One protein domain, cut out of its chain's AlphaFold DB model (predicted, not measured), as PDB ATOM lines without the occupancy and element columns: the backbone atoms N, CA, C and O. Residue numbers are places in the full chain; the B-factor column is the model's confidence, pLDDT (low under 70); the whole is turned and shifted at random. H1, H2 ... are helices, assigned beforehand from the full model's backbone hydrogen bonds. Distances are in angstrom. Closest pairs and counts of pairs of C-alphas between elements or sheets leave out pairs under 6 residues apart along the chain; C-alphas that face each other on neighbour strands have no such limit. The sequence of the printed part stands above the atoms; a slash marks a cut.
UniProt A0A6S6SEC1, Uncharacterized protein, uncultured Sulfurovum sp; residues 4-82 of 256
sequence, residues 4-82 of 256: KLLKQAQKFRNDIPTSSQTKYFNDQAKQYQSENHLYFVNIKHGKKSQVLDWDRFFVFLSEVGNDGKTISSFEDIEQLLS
ATOM      1  N   LYS A   4      40.459  -3.374   4.247       94.88
ATOM      2  CA  LYS A   4      40.728  -4.804   4.064       94.88
ATOM      3  C   LYS A   4      41.995  -5.205   4.812       94.88
ATOM      4  O   LYS A   4      41.981  -6.247   5.471       94.88
ATOM      5  N   LEU A   5      43.040  -4.377   4.740       95.88
ATOM      6  CA  LEU A   5      44.263  -4.544   5.521       95.88
ATOM      7  C   LEU A   5      43.945  -4.532   7.018       95.88
ATOM      8  O   LEU A   5      44.246  -5.502   7.712       95.88
ATOM      9  N   LEU A   6      43.237  -3.499   7.477       94.75
ATOM     10  CA  LEU A   6      42.859  -3.316   8.879       94.75
ATOM     11  C   LEU A   6      42.017  -4.484   9.428       94.75
ATOM     12  O   LEU A   6      42.325  -5.025  10.487       94.75
ATOM     13  N   LYS A   7      41.018  -4.972   8.674       93.94
ATOM     14  CA  LYS A   7      40.216  -6.151   9.069       93.94
ATOM     15  C   LYS A   7      41.039  -7.430   9.202       93.94
ATOM     16  O   LYS A   7      40.715  -8.293  10.012       93.94
ATOM     17  N   GLN A   8      42.054  -7.613   8.356       94.88
ATOM     18  CA  GLN A   8      42.927  -8.784   8.459       94.88
ATOM     19  C   GLN A   8      43.936  -8.631   9.597       94.88
ATOM     20  O   GLN A   8      44.190  -9.614  10.288       94.88
ATOM     21  N   ALA A   9      44.437  -7.418   9.832       94.69
ATOM     22  CA  ALA A   9      45.307  -7.095  10.955       94.69
ATOM     23  C   ALA A   9      44.619  -7.335  12.310       94.69
ATOM     24  O   ALA A   9      45.219  -7.912  13.209       94.69
ATOM     25  N   GLN A  10      43.329  -7.012  12.434       93.56
ATOM     26  CA  GLN A  10      42.563  -7.222  13.669       93.56
ATOM     27  C   GLN A  10      42.530  -8.691  14.136       93.56
ATOM     28  O   GLN A  10      42.405  -8.973  15.324       93.56
ATOM     29  N   LYS A  11      42.703  -9.652  13.220       92.31
ATOM     30  CA  LYS A  11      42.726 -11.087  13.557       92.31
ATOM     31  C   LYS A  11      43.917 -11.491  14.425       92.31
ATOM     32  O   LYS A  11      43.868 -12.554  15.029       92.31
ATOM     33  N   PHE A  12      44.959 -10.665  14.482       91.94
ATOM     34  CA  PHE A  12      46.131 -10.899  15.319       91.94
ATOM     35  C   PHE A  12      45.913 -10.521  16.797       91.94
ATOM     36  O   PHE A  12      46.774 -10.833  17.611       91.94
ATOM     37  N   ARG A  13      44.781  -9.887  17.166       90.25
ATOM     38  CA  ARG A  13      44.497  -9.449  18.550       90.25
ATOM     39  C   ARG A  13      44.473 -10.611  19.546       90.25
ATOM     40  O   ARG A  13      45.028 -10.500  20.629       90.25
ATOM     41  N   ASN A  14      43.828 -11.713  19.163       79.06
ATOM     42  CA  ASN A  14      43.501 -12.818  20.073       79.06
ATOM     43  C   ASN A  14      43.986 -14.193  19.580       79.06
ATOM     44  O   ASN A  14      43.777 -15.193  20.261       79.06
ATOM     45  N   ASP A  15      44.586 -14.279  18.389       81.69
ATOM     46  CA  ASP A  15      45.042 -15.543  17.799       81.69
ATOM     47  C   ASP A  15      46.239 -15.300  16.865       81.69
ATOM     48  O   ASP A  15      46.539 -14.175  16.465       81.69
ATOM     49  N   ILE A  16      46.915 -16.384  16.491       85.12
ATOM     50  CA  ILE A  16      47.903 -16.436  15.420       85.12
ATOM     51  C   ILE A  16      47.173 -16.929  14.156       85.12
ATOM     52  O   ILE A  16      46.979 -18.146  13.987       85.12
ATOM     53  N   PRO A  17      46.742 -16.019  13.263       87.50
ATOM     54  CA  PRO A  17      45.889 -16.375  12.145       87.50
ATOM     55  C   PRO A  17      46.648 -17.166  11.073       87.50
ATOM     56  O   PRO A  17      47.861 -17.050  10.869       87.50
ATOM     57  N   THR A  18      45.900 -17.986  10.341       85.38
ATOM     58  CA  THR A  18      46.429 -18.733   9.195       85.38
ATOM     59  C   THR A  18      46.727 -17.802   8.017       85.38
ATOM     60  O   THR A  18      46.058 -16.788   7.818       85.38
ATOM     61  N   SER A  19      47.689 -18.175   7.165       82.00
ATOM     62  CA  SER A  19      48.041 -17.376   5.981       82.00
ATOM     63  C   SER A  19      46.871 -17.133   5.013       82.00
ATOM     64  O   SER A  19      46.938 -16.186   4.233       82.00
ATOM     65  N   SER A  20      45.816 -17.955   5.015       84.69
ATOM     66  CA  SER A  20      44.617 -17.712   4.199       84.69
ATOM     67  C   SER A  20      43.743 -16.600   4.788       84.69
ATOM     68  O   SER A  20      43.215 -15.771   4.047       84.69
ATOM     69  N   GLN A  21      43.638 -16.530   6.118       86.56
ATOM     70  CA  GLN A  21      42.878 -15.501   6.829       86.56
ATOM     71  C   GLN A  21      43.520 -14.112   6.727       86.56
ATOM     72  O   GLN A  21      42.786 -13.121   6.824       86.56
ATOM     73  N   THR A  22      44.840 -14.049   6.524       91.75
ATOM     74  CA  THR A  22      45.634 -12.810   6.457       91.75
ATOM     75  C   THR A  22      46.390 -12.640   5.142       91.75
ATOM     76  O   THR A  22      47.408 -11.960   5.113       91.75
ATOM     77  N   LYS A  23      45.925 -13.241   4.037       92.56
ATOM     78  CA  LYS A  23      46.639 -13.203   2.746       92.56
ATOM     79  C   LYS A  23      47.002 -11.781   2.300       92.56
ATOM     80  O   LYS A  23      48.141 -11.524   1.947       92.56
ATOM     81  N   TYR A  24      46.040 -10.864   2.354       95.12
ATOM     82  CA  TYR A  24      46.242  -9.491   1.895       95.12
ATOM     83  C   TYR A  24      47.163  -8.710   2.836       95.12
ATOM     84  O   TYR A  24      48.065  -8.025   2.372       95.12
ATOM     85  N   PHE A  25      46.998  -8.892   4.149       95.81
ATOM     86  CA  PHE A  25      47.940  -8.368   5.137       95.81
ATOM     87  C   PHE A  25      49.364  -8.886   4.889       95.81
ATOM     88  O   PHE A  25      50.309  -8.109   4.875       95.81
ATOM     89  N   ASN A  26      49.514 -10.185   4.629       94.06
ATOM     90  CA  ASN A  26      50.804 -10.821   4.391       94.06
ATOM     91  C   ASN A  26      51.502 -10.266   3.141       94.06
ATOM     92  O   ASN A  26      52.717 -10.074   3.158       94.06
ATOM     93  N   ASP A  27      50.754 -10.023   2.066       94.81
ATOM     94  CA  ASP A  27      51.300  -9.470   0.826       94.81
ATOM     95  C   ASP A  27      51.790  -8.026   1.041       94.81
ATOM     96  O   ASP A  27      52.931  -7.710   0.705       94.81
ATOM     97  N   GLN A  28      50.979  -7.187   1.699       96.75
ATOM     98  CA  GLN A  28      51.340  -5.799   2.020       96.75
ATOM     99  C   GLN A  28      52.521  -5.713   2.996       96.75
ATOM    100  O   GLN A  28      53.462  -4.956   2.773       96.75
ATOM    101  N   ALA A  29      52.526  -6.537   4.045       95.38
ATOM    102  CA  ALA A  29      53.607  -6.545   5.022       95.38
ATOM    103  C   ALA A  29      54.931  -7.033   4.414       95.38
ATOM    104  O   ALA A  29      55.981  -6.477   4.718       95.38
ATOM    105  N   LYS A  30      54.920  -8.035   3.519       94.25
ATOM    106  CA  LYS A  30      56.138  -8.464   2.804       94.25
ATOM    107  C   LYS A  30      56.729  -7.343   1.960       94.25
ATOM    108  O   LYS A  30      57.943  -7.152   1.999       94.25
ATOM    109  N   GLN A  31      55.881  -6.643   1.211       95.19
ATOM    110  CA  GLN A  31      56.302  -5.517   0.391       95.19
ATOM    111  C   GLN A  31      56.917  -4.421   1.270       95.19
ATOM    112  O   GLN A  31      58.074  -4.061   1.071       95.19
ATOM    113  N   TYR A  32      56.210  -4.010   2.322       95.25
ATOM    114  CA  TYR A  32      56.675  -2.979   3.246       95.25
ATOM    115  C   TYR A  32      57.991  -3.345   3.956       95.25
ATOM    116  O   TYR A  32      58.896  -2.519   4.044       95.25
ATOM    117  N   GLN A  33      58.139  -4.590   4.426       94.81
ATOM    118  CA  GLN A  33      59.391  -5.083   5.021       94.81
ATOM    119  C   GLN A  33      60.567  -5.029   4.038       94.81
ATOM    120  O   GLN A  33      61.682  -4.690   4.431       94.81
ATOM    121  N   SER A  34      60.317  -5.365   2.767       94.31
ATOM    122  CA  SER A  34      61.332  -5.330   1.711       94.31
ATOM    123  C   SER A  34      61.747  -3.903   1.365       94.31
ATOM    124  O   SER A  34      62.938  -3.646   1.228       94.31
ATOM    125  N   GLU A  35      60.783  -2.993   1.217       93.88
ATOM    126  CA  GLU A  35      61.019  -1.590   0.849       93.88
ATOM    127  C   GLU A  35      61.737  -0.813   1.960       93.88
ATOM    128  O   GLU A  35      62.588   0.023   1.675       93.88
ATOM    129  N   ASN A  36      61.446  -1.130   3.225       90.12
ATOM    130  CA  ASN A  36      61.974  -0.408   4.386       90.12
ATOM    131  C   ASN A  36      63.110  -1.145   5.117       90.12
ATOM    132  O   ASN A  36      63.512  -0.733   6.204       90.12
ATOM    133  N   HIS A  37      63.616  -2.251   4.556       90.62
ATOM    134  CA  HIS A  37      64.690  -3.070   5.138       90.62
ATOM    135  C   HIS A  37      64.482  -3.419   6.624       90.62
ATOM    136  O   HIS A  37      65.408  -3.385   7.436       90.62
ATOM    137  N   LEU A  38      63.251  -3.775   6.989       92.56
ATOM    138  CA  LEU A  38      62.859  -4.079   8.361       92.56
ATOM    139  C   LEU A  38      62.152  -5.431   8.447       92.56
ATOM    140  O   LEU A  38      61.676  -5.979   7.457       92.56
ATOM    141  N   TYR A  39      62.077  -5.979   9.656       90.75
ATOM    142  CA  TYR A  39      61.443  -7.268   9.906       90.75
ATOM    143  C   TYR A  39      60.608  -7.188  11.183       90.75
ATOM    144  O   TYR A  39      61.154  -6.955  12.257       90.75
ATOM    145  N   PHE A  40      59.291  -7.328  11.051       93.38
ATOM    146  CA  PHE A  40      58.316  -7.240  12.144       93.38
ATOM    147  C   PHE A  40      57.268  -8.355  12.107       93.38
ATOM    148  O   PHE A  40      56.556  -8.560  13.085       93.38
ATOM    149  N   VAL A  41      57.164  -9.107  11.010       92.75
ATOM    150  CA  VAL A  41      56.253 -10.242  10.885       92.75
ATOM    151  C   VAL A  41      56.915 -11.405  10.149       92.75
ATOM    152  O   VAL A  41      57.475 -11.286   9.055       92.75
ATOM    153  N   ASN A  42      56.809 -12.584  10.751       90.44
ATOM    154  CA  ASN A  42      57.236 -13.841  10.164       90.44
ATOM    155  C   ASN A  42      56.109 -14.434   9.316       90.44
ATOM    156  O   ASN A  42      55.106 -14.926   9.841       90.44
ATOM    157  N   ILE A  43      56.292 -14.408   7.995       86.19
ATOM    158  CA  ILE A  43      55.315 -14.914   7.030       86.19
ATOM    159  C   ILE A  43      55.925 -16.080   6.253       86.19
ATOM    160  O   ILE A  43      56.803 -15.890   5.410       86.19
ATOM    161  N   LYS A  44      55.414 -17.293   6.485       79.62
ATOM    162  CA  LYS A  44      55.807 -18.508   5.755       79.62
ATOM    163  C   LYS A  44      54.603 -19.116   5.044       79.62
ATOM    164  O   LYS A  44      53.516 -19.203   5.610       79.62
ATOM    165  N   HIS A  45      54.805 -19.554   3.802       74.12
ATOM    166  CA  HIS A  45      53.746 -20.176   3.007       74.12
ATOM    167  C   HIS A  45      53.170 -21.403   3.734       74.12
ATOM    168  O   HIS A  45      53.920 -22.246   4.223       74.12
ATOM    169  N   GLY A  46      51.838 -21.483   3.828       69.69
ATOM    170  CA  GLY A  46      51.135 -22.595   4.479       69.69
ATOM    171  C   GLY A  46      51.274 -22.665   6.006       69.69
ATOM    172  O   GLY A  46      50.774 -23.613   6.605       69.69
ATOM    173  N   LYS A  47      51.922 -21.688   6.655       79.50
ATOM    174  CA  LYS A  47      52.032 -21.607   8.120       79.50
ATOM    175  C   LYS A  47      51.231 -20.423   8.666       79.50
ATOM    176  O   LYS A  47      50.786 -19.551   7.918       79.50
ATOM    177  N   LYS A  48      51.009 -20.428   9.981       83.69
ATOM    178  CA  LYS A  48      50.432 -19.290  10.699       83.69
ATOM    179  C   LYS A  48      51.404 -18.103  10.661       83.69
ATOM    180  O   LYS A  48      52.617 -18.306  10.739       83.69
ATOM    181  N   SER A  49      50.870 -16.898  10.500       86.19
ATOM    182  CA  SER A  49      51.663 -15.664  10.452       86.19
ATOM    183  C   SER A  49      51.889 -15.173  11.878       86.19
ATOM    184  O   SER A  49      50.938 -15.145  12.652       86.19
ATOM    185  N   GLN A  50      53.108 -14.773  12.232       90.31
ATOM    186  CA  GLN A  50      53.422 -14.329  13.594       90.31
ATOM    187  C   GLN A  50      54.020 -12.928  13.573       90.31
ATOM    188  O   GLN A  50      55.039 -12.709  12.918       90.31
ATOM    189  N   VAL A  51      53.406 -11.999  14.303       92.38
ATOM    190  CA  VAL A  51      53.993 -10.680  14.560       92.38
ATOM    191  C   VAL A  51      55.144 -10.852  15.550       92.38
ATOM    192  O   VAL A  51      55.004 -11.532  16.566       92.38
ATOM    193  N   LEU A  52      56.301 -10.304  15.198       92.31
ATOM    194  CA  LEU A  52      57.541 -10.341  15.972       92.31
ATOM    195  C   LEU A  52      57.807  -9.015  16.688       92.31
ATOM    196  O   LEU A  52      58.452  -9.014  17.730       92.31
ATOM    197  N   ASP A  53      57.322  -7.911  16.119       89.44
ATOM    198  CA  ASP A  53      57.473  -6.556  16.646       89.44
ATOM    199  C   ASP A  53      56.139  -5.815  16.476       89.44
ATOM    200  O   ASP A  53      55.695  -5.539  15.357       89.44
ATOM    201  N   TRP A  54      55.473  -5.564  17.604       92.00
ATOM    202  CA  TRP A  54      54.147  -4.952  17.645       92.00
ATOM    203  C   TRP A  54      54.179  -3.449  17.375       92.00
ATOM    204  O   TRP A  54      53.266  -2.936  16.729       92.00
ATOM    205  N   ASP A  55      55.242  -2.754  17.777       88.62
ATOM    206  CA  ASP A  55      55.376  -1.320  17.524       88.62
ATOM    207  C   ASP A  55      55.497  -1.080  16.017       88.62
ATOM    208  O   ASP A  55      54.755  -0.291  15.429       88.62
ATOM    209  N   ARG A  56      56.358  -1.855  15.345       91.69
ATOM    210  CA  ARG A  56      56.497  -1.795  13.882       91.69
ATOM    211  C   ARG A  56      55.258  -2.280  13.144       91.69
ATOM    212  O   ARG A  56      54.971  -1.775  12.060       91.69
ATOM    213  N   PHE A  57      54.517  -3.228  13.714       95.62
ATOM    214  CA  PHE A  57      53.227  -3.651  13.173       95.62
ATOM    215  C   PHE A  57      52.234  -2.486  13.130       95.62
ATOM    216  O   PHE A  57      51.622  -2.251  12.090       95.62
ATOM    217  N   PHE A  58      52.107  -1.723  14.213       92.25
ATOM    218  CA  PHE A  58      51.193  -0.585  14.272       92.25
ATOM    219  C   PHE A  58      51.665   0.607  13.426       92.25
ATOM    220  O   PHE A  58      50.845   1.236  12.751       92.25
ATOM    221  N   VAL A  59      52.978   0.852  13.338       91.69
ATOM    222  CA  VAL A  59      53.551   1.824  12.384       91.69
ATOM    223  C   VAL A  59      53.196   1.447  10.944       91.69
ATOM    224  O   VAL A  59      52.648   2.268  10.213       91.69
ATOM    225  N   PHE A  60      53.393   0.184  10.558       96.25
ATOM    226  CA  PHE A  60      53.002  -0.313   9.237       96.25
ATOM    227  C   PHE A  60      51.511  -0.076   8.944       96.25
ATOM    228  O   PHE A  60      51.154   0.375   7.856       96.25
ATOM    229  N   LEU A  61      50.622  -0.344   9.904       96.50
ATOM    230  CA  LEU A  61      49.189  -0.094   9.722       96.50
ATOM    231  C   LEU A  61      48.851   1.396   9.649       96.50
ATOM    232  O   LEU A  61      47.925   1.759   8.926       96.50
ATOM    233  N   SER A  62      49.590   2.247  10.354       86.88
ATOM    234  CA  SER A  62      49.439   3.702  10.273       86.88
ATOM    235  C   SER A  62      49.761   4.195   8.864       86.88
ATOM    236  O   SER A  62      48.948   4.870   8.233       86.88
ATOM    237  N   GLU A  63      50.919   3.795   8.342       90.38
ATOM    238  CA  GLU A  63      51.429   4.250   7.048       90.38
ATOM    239  C   GLU A  63      50.645   3.660   5.875       90.38
ATOM    240  O   GLU A  63      50.185   4.393   5.001       90.38
ATOM    241  N   VAL A  64      50.434   2.342   5.879       93.31
ATOM    242  CA  VAL A  64      49.834   1.618   4.747       93.31
ATOM    243  C   VAL A  64      48.316   1.484   4.894       93.31
ATOM    244  O   VAL A  64      47.577   1.534   3.913       93.31
ATOM    245  N   GLY A  65      47.816   1.311   6.118       89.19
ATOM    246  CA  GLY A  65      46.397   1.062   6.389       89.19
ATOM    247  C   GLY A  65      45.555   2.316   6.617       89.19
ATOM    248  O   GLY A  65      44.368   2.316   6.276       89.19
ATOM    249  N   ASN A  66      46.138   3.386   7.158       90.25
ATOM    250  CA  ASN A  66      45.404   4.566   7.631       90.25
ATOM    251  C   ASN A  66      45.881   5.890   7.017       90.25
ATOM    252  O   ASN A  66      45.711   6.953   7.612       90.25
ATOM    253  N   ASP A  67      46.459   5.834   5.817       86.06
ATOM    254  CA  ASP A  67      46.931   7.005   5.067       86.06
ATOM    255  C   ASP A  67      47.887   7.901   5.893       86.06
ATOM    256  O   ASP A  67      47.793   9.129   5.859       86.06
ATOM    257  N   GLY A  68      48.768   7.290   6.693       75.38
ATOM    258  CA  GLY A  68      49.750   7.977   7.541       75.38
ATOM    259  C   GLY A  68      49.222   8.465   8.893       75.38
ATOM    260  O   GLY A  68      49.990   9.017   9.678       75.38
ATOM    261  N   LYS A  69      47.935   8.275   9.205       81.31
ATOM    262  CA  LYS A  69      47.387   8.605  10.530       81.31
ATOM    263  C   LYS A  69      47.703   7.501  11.533       81.31
ATOM    264  O   LYS A  69      47.533   6.320  11.235       81.31
ATOM    265  N   THR A  70      48.090   7.896  12.742       85.38
ATOM    266  CA  THR A  70      48.512   6.977  13.802       85.38
ATOM    267  C   THR A  70      47.455   5.917  14.119       85.38
ATOM    268  O   THR A  70      46.298   6.229  14.386       85.38
ATOM    269  N   ILE A  71      47.895   4.664  14.107       85.62
ATOM    270  CA  ILE A  71      47.292   3.501  14.747       85.62
ATOM    271  C   ILE A  71      48.338   3.025  15.746       85.62
ATOM    272  O   ILE A  71      49.485   2.799  15.375       85.62
ATOM    273  N   SER A  72      47.947   2.894  17.002       88.56
ATOM    274  CA  SER A  72      48.806   2.475  18.114       88.56
ATOM    275  C   SER A  72      48.254   1.264  18.865       88.56
ATOM    276  O   SER A  72      48.945   0.687  19.701       88.56
ATOM    277  N   SER A  73      47.013   0.875  18.569       87.69
ATOM    278  CA  SER A  73      46.299  -0.182  19.274       87.69
ATOM    279  C   SER A  73      45.319  -0.930  18.363       87.69
ATOM    280  O   SER A  73      45.020  -0.509  17.240       87.69
ATOM    281  N   PHE A  74      44.802  -2.066  18.834       87.44
ATOM    282  CA  PHE A  74      43.723  -2.774  18.136       87.44
ATOM    283  C   PHE A  74      42.380  -2.044  18.267       87.44
ATOM    284  O   PHE A  74      41.524  -2.171  17.393       87.44
ATOM    285  N   GLU A  75      42.215  -1.265  19.327       84.19
ATOM    286  CA  GLU A  75      41.065  -0.412  19.591       84.19
ATOM    287  C   GLU A  75      40.956   0.694  18.526       84.19
ATOM    288  O   GLU A  75      39.871   0.929  17.992       84.19
ATOM    289  N   ASP A  76      42.089   1.269  18.103       76.88
ATOM    290  CA  ASP A  76      42.139   2.226  16.986       76.88
ATOM    291  C   ASP A  76      41.629   1.576  15.688       76.88
ATOM    292  O   ASP A  76      40.830   2.148  14.944       76.88
ATOM    293  N   ILE A  77      42.046   0.330  15.423       87.88
ATOM    294  CA  ILE A  77      41.593  -0.445  14.259       87.88
ATOM    295  C   ILE A  77      40.075  -0.678  14.329       87.88
ATOM    296  O   ILE A  77      39.380  -0.544  13.319       87.88
ATOM    297  N   GLU A  78      39.542  -1.004  15.505       83.12
ATOM    298  CA  GLU A  78      38.106  -1.205  15.741       83.12
ATOM    299  C   GLU A  78      37.286   0.054  15.490       83.12
ATOM    300  O   GLU A  78      36.247  -0.001  14.820       83.12
ATOM    301  N   GLN A  79      37.775   1.197  15.956       74.62
ATOM    302  CA  GLN A  79      37.136   2.485  15.731       74.62
ATOM    303  C   GLN A  79      37.101   2.836  14.238       74.62
ATOM    304  O   GLN A  79      36.050   3.198  13.707       74.62
ATOM    305  N   LEU A  80      38.219   2.645  13.528       81.50
ATOM    306  CA  LEU A  80      38.323   2.905  12.085       81.50
ATOM    307  C   LEU A  80      37.425   1.982  11.242       81.50
ATOM    308  O   LEU A  80      36.972   2.350  10.150       81.50
ATOM    309  N   LEU A  81      37.171   0.764  11.725       83.50
ATOM    310  CA  LEU A  81      36.334  -0.226  11.047       83.50
ATOM    311  C   LEU A  81      34.852  -0.147  11.421       83.50
ATOM    312  O   LEU A  81      34.027  -0.716  10.694       83.50
ATOM    313  N   SER A  82      34.509   0.553  12.502       75.44
ATOM    314  CA  SER A  82      33.132   0.710  12.956       75.44
ATOM    315  C   SER A  82      32.291   1.456  11.909       75.44
ATOM    316  O   SER A  82      32.748   2.440  11.320       75.44
TER     317      SER A  82
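AT A GLANCE: This is residues 4 to 82 of the 256 residues of an uncharacterized protein of uncultured Sulfurovum sp (UniProt A0A6S6SEC1). Three helices, H1, H3 and H4, run nearly along one line with their centres in a triangle, and the longest helix, H2, crosses them at one side, about perpendicular to H1 and H3. After H2 a long loop, residues 36 to 53, folds back toward H3, its two sides pairing briefly as strands do. The printed part has 79 residues with four named helices, in the order H1, H2, H3, H4, and no named strand; its class is all helix. It is compact, with a radius of gyration of the C-alphas of 11.4 A, and rounded, spanning 31 by 26 by 18 A.

IN THESE COORDINATES: Find C-alpha 4 at (40.728, -4.804, 4.064); from there H1 runs through residues 4 to 12, 13.9 A from first to last C-alpha. Go on to C-alpha 23 at (46.639, -13.203, 2.746), where H2 begins; it holds residues 23 to 35 and is 18.6 A long. H3 holds residues 54 to 65 and measures 14.9 A. Last comes H4, residues 74 to 81, 10.6 A long, which ends at C-alpha 81 at (36.334, -0.226, 11.047).

HOW THE PARTS SIT: Begin at H1, the hub, which touches the three other helices. With residues 24 to 28 alone H2 touches H1; their closest C-alphas, those of Leu 5 and Phe 25, are 5.3 A apart, and the lines are about perpendicular at 84 degrees. With residues 61 to 65 alone H3 touches H1, the closest C-alphas being those of Leu 5 and Gly 65 at 6.1 A; they run opposite ways at a shallow tilt of 15 degrees. H4 touches H1 too, the C-alphas of Leu 6 and Ile 77 closest at 6.2 A, opposite ways at a shallow tilt of 28 degrees. With 2 of these 3 pairs at a shallow tilt, the packing is only just mostly aligned. Look next at Tyr 32 and Phe 60, the closest C-alphas of H2 and H3 at 7.5 A: these helices are close but not clearly touching, about perpendicular at 81 degrees. H3 and H4 are near each other, while H2 and H4 are apart. In H2, H3 and H4 every O i to N i+4 pair is within hydrogen-bond range; in H1, 3 of 5 are.

THE WHOLE: The two C-alphas farthest apart, those of His 37 and Ser 82, are 32.7 A from each other. Residues 4 to 82 have no cut. The link from H2 to H3 is long, with 18 residues; there residues 41 to 42 pair antiparallel with residues 50 to 51. The other two links, H1 to H2 and H3 to H4, are short. The mean pLDDT of the printed part is 88.8, and residue 46 is under 70.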